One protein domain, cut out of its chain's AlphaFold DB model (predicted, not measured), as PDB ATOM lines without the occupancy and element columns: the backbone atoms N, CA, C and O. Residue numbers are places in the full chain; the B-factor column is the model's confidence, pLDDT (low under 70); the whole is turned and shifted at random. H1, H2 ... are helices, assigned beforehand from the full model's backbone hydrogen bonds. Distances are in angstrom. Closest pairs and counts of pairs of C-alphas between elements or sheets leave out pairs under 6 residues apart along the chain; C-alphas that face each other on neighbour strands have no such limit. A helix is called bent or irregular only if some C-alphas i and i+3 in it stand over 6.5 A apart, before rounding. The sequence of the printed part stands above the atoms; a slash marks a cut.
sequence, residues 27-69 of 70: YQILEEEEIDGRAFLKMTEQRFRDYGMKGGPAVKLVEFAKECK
ATOM      1  N   TYR A  27     177.796 205.054 248.473       89.25
ATOM      2  CA  TYR A  27     176.867 204.360 247.574       89.25
ATOM      3  C   TYR A  27     175.560 205.133 247.349       89.25
ATOM      4  O   TYR A  27     175.138 205.257 246.205       89.25
ATOM      5  N   GLN A  28     174.973 205.719 248.400       92.50
ATOM      6  CA  GLN A  28     173.769 206.555 248.272       92.50
ATOM      7  C   GLN A  28     174.032 207.794 247.421       92.50
ATOM      8  O   GLN A  28     173.171 208.208 246.654       92.50
ATOM      9  N   ILE A  29     175.226 208.382 247.540       93.44
ATOM     10  CA  ILE A  29     175.617 209.536 246.725       93.44
ATOM     11  C   ILE A  29     175.660 209.157 245.242       93.44
ATOM     12  O   ILE A  29     175.117 209.879 244.416       93.44
ATOM     13  N   LEU A  30     176.280 208.023 244.901       94.81
ATOM     14  CA  LEU A  30     176.346 207.554 243.515       94.81
ATOM     15  C   LEU A  30     174.958 207.242 242.940       94.81
ATOM     16  O   LEU A  30     174.714 207.531 241.771       94.81
ATOM     17  N   GLU A  31     174.073 206.661 243.751       94.81
ATOM     18  CA  GLU A  31     172.716 206.291 243.348       94.81
ATOM     19  C   GLU A  31     171.820 207.517 243.127       94.81
ATOM     20  O   GLU A  31     171.227 207.645 242.060       94.81
ATOM     21  N   GLU A  32     171.752 208.444 244.086       94.81
ATOM     22  CA  GLU A  32     170.861 209.609 243.981       94.81
ATOM     23  C   GLU A  32     171.327 210.636 242.941       94.81
ATOM     24  O   GLU A  32     170.496 211.302 242.333       94.81
ATOM     25  N   GLU A  33     172.639 210.756 242.710       96.19
ATOM     26  CA  GLU A  33     173.186 211.609 241.644       96.19
ATOM     27  C   GLU A  33     173.199 210.904 240.272       96.19
ATOM     28  O   GLU A  33     173.757 211.435 239.309       96.19
ATOM     29  N   GLU A  34     172.624 209.696 240.184       96.88
ATOM     30  CA  GLU A  34     172.540 208.864 238.976       96.88
ATOM     31  C   GLU A  34     173.899 208.710 238.262       96.88
ATOM     32  O   GLU A  34     174.017 208.777 237.033       96.88
ATOM     33  N   ILE A  35     174.969 208.512 239.039       96.19
ATOM     34  CA  ILE A  35     176.337 208.428 238.521       96.19
ATOM     35  C   ILE A  35     176.544 207.053 237.885       96.19
ATOM     36  O   ILE A  35     176.971 206.094 238.530       96.19
ATOM     37  N   ASP A  36     176.268 206.966 236.585       95.50
ATOM     38  CA  ASP A  36     176.529 205.761 235.802       95.50
ATOM     39  C   ASP A  36     178.035 205.469 235.644       95.50
ATOM     40  O   ASP A  36     178.902 206.305 235.908       95.50
ATOM     41  N   GLY A  37     178.374 204.267 235.166       93.94
ATOM     42  CA  GLY A  37     179.770 203.841 235.032       93.94
ATOM     43  C   GLY A  37     180.629 204.738 234.127       93.94
ATOM     44  O   GLY A  37     181.820 204.896 234.383       93.94
ATOM     45  N   ARG A  38     180.067 205.375 233.089       93.69
ATOM     46  CA  ARG A  38     180.841 206.290 232.226       93.69
ATOM     47  C   ARG A  38     181.016 207.656 232.877       93.69
ATOM     48  O   ARG A  38     182.075 208.265 232.722       93.69
ATOM     49  N   ALA A  39     179.988 208.146 233.562       95.75
ATOM     50  CA  ALA A  39     180.028 209.377 234.335       95.75
ATOM     51  C   ALA A  39     181.021 209.247 235.494       95.75
ATOM     52  O   ALA A  39     181.849 210.139 235.678       95.75
ATOM     53  N   PHE A  40     181.021 208.104 236.184       95.75
ATOM     54  CA  PHE A  40     181.961 207.757 237.248       95.75
ATOM     55  C   PHE A  40     183.418 207.946 236.809       95.75
ATOM     56  O   PHE A  40     184.179 208.645 237.474       95.75
ATOM     57  N   LEU A  41     183.791 207.434 235.630       95.75
ATOM     58  CA  LEU A  41     185.149 207.579 235.088       95.75
ATOM     59  C   LEU A  41     185.551 209.035 234.791       95.75
ATOM     60  O   LEU A  41     186.731 209.320 234.573       95.75
ATOM     61  N   LYS A  42     184.600 209.971 234.746       95.25
ATOM     62  CA  LYS A  42     184.841 211.407 234.533       95.25
ATOM     63  C   LYS A  42     184.762 212.224 235.826       95.25
ATOM     64  O   LYS A  42     185.016 213.427 235.776       95.25
ATOM     65  N   MET A  43     184.412 211.607 236.954       96.75
ATOM     66  CA  MET A  43     184.283 212.306 238.228       96.75
ATOM     67  C   MET A  43     185.632 212.772 238.774       96.75
ATOM     68  O   MET A  43     186.691 212.206 238.496       96.75
ATOM     69  N   THR A  44     185.571 213.830 239.576       97.50
ATOM     70  CA  THR A  44     186.710 214.380 240.309       97.50
ATOM     71  C   THR A  44     186.459 214.272 241.803       97.50
ATOM     72  O   THR A  44     185.316 214.184 242.255       97.50
ATOM     73  N   GLU A  45     187.533 214.333 242.586       97.56
ATOM     74  CA  GLU A  45     187.441 214.281 244.044       97.56
ATOM     75  C   GLU A  45     186.584 215.431 244.586       97.56
ATOM     76  O   GLU A  45     185.767 215.232 245.480       97.56
ATOM     77  N   GLN A  46     186.726 216.621 243.991       98.12
ATOM     78  CA  GLN A  46     185.927 217.789 244.346       98.12
ATOM     79  C   GLN A  46     184.438 217.554 244.081       98.12
ATOM     80  O   GLN A  46     183.645 217.807 244.975       98.12
ATOM     81  N   ARG A  47     184.054 216.988 242.926       97.44
ATOM     82  CA  ARG A  47     182.642 216.686 242.636       97.44
ATOM     83  C   ARG A  47     182.042 215.726 243.657       97.44
ATOM     84  O   ARG A  47     180.946 215.966 244.141       97.44
ATOM     85  N   PHE A  48     182.771 214.673 244.031       96.50
ATOM     86  CA  PHE A  48     182.310 213.765 245.084       96.50
ATOM     87  C   PHE A  48     182.107 214.490 246.419       96.50
ATOM     88  O   PHE A  48     181.108 214.255 247.096       96.50
ATOM     89  N   ARG A  49     183.019 215.397 246.788       96.06
ATOM     90  CA  ARG A  49     182.884 216.217 248.001       96.06
ATOM     91  C   ARG A  49     181.718 217.206 247.918       96.06
ATOM     92  O   ARG A  49     181.034 217.387 248.920       96.06
ATOM     93  N   ASP A  50     181.468 217.793 246.749       96.62
ATOM     94  CA  ASP A  50     180.342 218.706 246.508       96.62
ATOM     95  C   ASP A  50     178.993 217.985 246.684       96.62
ATOM     96  O   ASP A  50     178.038 218.582 247.176       96.62
ATOM     97  N   TYR A  51     178.940 216.681 246.388       95.00
ATOM     98  CA  TYR A  51     177.793 215.807 246.673       95.00
ATOM     99  C   TYR A  51     177.725 215.293 248.123       95.00
ATOM    100  O   TYR A  51     176.872 214.476 248.461       95.00
ATOM    101  N   GLY A  52     178.620 215.751 249.001       93.00
ATOM    102  CA  GLY A  52     178.623 215.402 250.424       93.00
ATOM    103  C   GLY A  52     179.517 214.220 250.803       93.00
ATOM    104  O   GLY A  52     179.503 213.788 251.957       93.00
ATOM    105  N   MET A  53     180.334 213.699 249.883       94.69
ATOM    106  CA  MET A  53     181.248 212.600 250.192       94.69
ATOM    107  C   MET A  53     182.449 213.086 251.011       94.69
ATOM    108  O   MET A  53     183.096 214.088 250.699       94.69
ATOM    109  N   LYS A  54     182.818 212.332 252.051       94.31
ATOM    110  CA  LYS A  54     184.044 212.600 252.819       94.31
ATOM    111  C   LYS A  54     185.293 212.401 251.947       94.31
ATOM    112  O   LYS A  54     185.314 211.563 251.049       94.31
ATOM    113  N   GLY A  55     186.367 213.123 252.279       95.38
ATOM    114  CA  GLY A  55     187.612 213.112 251.498       95.38
ATOM    115  C   GLY A  55     188.225 211.719 251.309       95.38
ATOM    116  O   GLY A  55     188.624 211.383 250.203       95.38
ATOM    117  N   GLY A  56     188.237 210.873 252.347       95.38
ATOM    118  CA  GLY A  56     188.792 209.515 252.255       95.38
ATOM    119  C   GLY A  56     188.121 208.649 251.175       95.38
ATOM    120  O   GLY A  56     188.813 208.167 250.279       95.38
ATOM    121  N   PRO A  57     186.790 208.449 251.225       95.00
ATOM    122  CA  PRO A  57     186.057 207.779 250.151       95.00
ATOM    123  C   PRO A  57     186.221 208.438 248.771       95.00
ATOM    124  O   PRO A  57     186.440 207.723 247.796       95.00
ATOM    125  N   ALA A  58     186.193 209.774 248.687       96.94
ATOM    126  CA  ALA A  58     186.329 210.493 247.418       96.94
ATOM    127  C   ALA A  58     187.680 210.224 246.727       96.94
ATOM    128  O   ALA A  58     187.708 209.954 245.525       96.94
ATOM    129  N   VAL A  59     188.788 210.237 247.481       98.06
ATOM    130  CA  VAL A  59     190.131 209.917 246.958       98.06
ATOM    131  C   VAL A  59     190.170 208.495 246.399       98.06
ATOM    132  O   VAL A  59     190.581 208.304 245.257       98.06
ATOM    133  N   LYS A  60     189.673 207.508 247.162       96.75
ATOM    134  CA  LYS A  60     189.679 206.092 246.753       96.75
ATOM    135  C   LYS A  60     188.938 205.858 245.437       96.75
ATOM    136  O   LYS A  60     189.423 205.118 244.588       96.75
ATOM    137  N   LEU A  61     187.775 206.485 245.254       95.81
ATOM    138  CA  LEU A  61     186.998 206.335 244.020       95.81
ATOM    139  C   LEU A  61     187.702 206.959 242.811       95.81
ATOM    140  O   LEU A  61     187.667 206.389 241.724       95.81
ATOM    141  N   VAL A  62     188.360 208.106 242.989       96.75
ATOM    142  CA  VAL A  62     189.104 208.768 241.908       96.75
ATOM    143  C   VAL A  62     190.357 207.989 241.519       96.75
ATOM    144  O   VAL A  62     190.683 207.939 240.336       96.75
ATOM    145  N   GLU A  63     191.065 207.392 242.479       97.12
ATOM    146  CA  GLU A  63     192.193 206.496 242.194       97.12
ATOM    147  C   GLU A  63     191.728 205.266 241.415       97.12
ATOM    148  O   GLU A  63     192.228 205.020 240.319       97.12
ATOM    149  N   PHE A  64     190.673 204.598 241.885       95.75
ATOM    150  CA  PHE A  64     190.086 203.458 241.180       95.75
ATOM    151  C   PHE A  64     189.630 203.811 239.751       95.75
ATOM    152  O   PHE A  64     189.894 203.081 238.797       95.75
ATOM    153  N   ALA A  65     188.986 204.967 239.559       95.44
ATOM    154  CA  ALA A  65     188.564 205.431 238.237       95.44
ATOM    155  C   ALA A  65     189.735 205.702 237.275       95.44
ATOM    156  O   ALA A  65     189.543 205.656 236.057       95.44
ATOM    157  N   LYS A  66     190.928 206.026 237.795       94.81
ATOM    158  CA  LYS A  66     192.148 206.185 236.988       94.81
ATOM    159  C   LYS A  66     192.715 204.828 236.585       94.81
ATOM    160  O   LYS A  66     193.030 204.674 235.415       94.81
ATOM    161  N   GLU A  67     192.753 203.863 237.502       95.62
ATOM    162  CA  GLU A  67     193.192 202.484 237.222       95.62
ATOM    163  C   GLU A  67     192.328 201.803 236.147       95.62
ATOM    164  O   GLU A  67     192.819 201.008 235.359       95.62
ATOM    165  N   CYS A  68     191.040 202.149 236.055       89.94
ATOM    166  CA  CYS A  68     190.138 201.613 235.029       89.94
ATOM    167  C   CYS A  68     190.385 202.156 233.604       89.94
ATOM    168  O   CYS A  68     189.673 201.761 232.678       89.94
ATOM    169  N   LYS A  69     191.282 203.135 233.431       78.00
ATOM    170  CA  LYS A  69     191.599 203.744 232.126       78.00
ATOM    171  C   LYS A  69     192.870 203.180 231.487       78.00
ATOM    172  O   LYS A  69     193.175 203.593 230.366       78.00
TER     173      LYS A  69
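What this domain is: This is residues 27 to 69 of the 70 residues of the protein "SAM domain-containing protein" of Rhizophagus irregularis (strain DAOM 181602 / DAOM 197198 / MUCL 43194) (UniProt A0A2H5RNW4). Four helices stand round an open middle with few contacts between them: H3 and the long H4 make a small helical hairpin on one side, and the short helices H1 and H2 stand across from it on the other. H2 comes near the far part of H4 at Phe 40 and Ala 65, while H1 touches no other helix. The printed part has 43 residues with four named helices in the order H1, H2, H3, H4 and no named strand, and its class is all helix. The whole is compact, with a radius of gyration of the C-alphas of 9.4 A, and rounded, spanning 25 by 21 by 14 A.

How they stand to each other: The first helix is H1, residues 27 to 32, and a tight link of 4 residues leads from it to H2, residues 37 to 40. H1 and H2 are apart, but only just, with their closest C-alphas 8.4 A from each other. A second tight link of 4 residues leads from H2 to H3, residues 45 to 50, and these two helices are apart. H1 and H3 are apart, but only just, with their closest C-alphas 8.1 A from each other. A third tight link of 4 residues joins H3 to H4, residues 55 to 67. H3 and H4 form a helical hairpin: they touch, and their closest C-alphas, those of Glu 45 and Ala 58, are 5.2 A apart. They run opposite ways at a steep tilt of 44 degrees. H2 and H4 are close but not clearly touching, and their closest C-alphas, those of Phe 40 and Ala 65, are 7.1 A apart. H1 and H4 are apart. In H1, H3 and H4 every pair of O of residue i and N of residue i+4 is within hydrogen-bond range, while H2 is too short for such a pair.

Where its parts are: H1 begins at C-alpha 27, at (176.867, 204.360, 247.574), and measures 8.7 A to C-alpha 32. H2, Gly 37 to Phe 40, has its first C-alpha at (179.770, 203.841, 235.032). H3, Glu 45 to Asp 50, also measures 8.7 A. H4, Gly 55 to Glu 67, is the longest helix, with 13 residues and 18.7 A from first to last C-alpha, and ends at C-alpha 67, at (193.192, 202.484, 237.222). No helix is bent or irregular.

The domain as a whole: The two C-alphas farthest apart are those of Gly 52 and Lys 69, at 25.3 A. The first and last printed C-alphas, those of Tyr 27 and Lys 69, are 21.4 A apart. The printed part has no cut, and there is no long link. The mean pLDDT of the printed part is 95.0, and no printed residue is under 70.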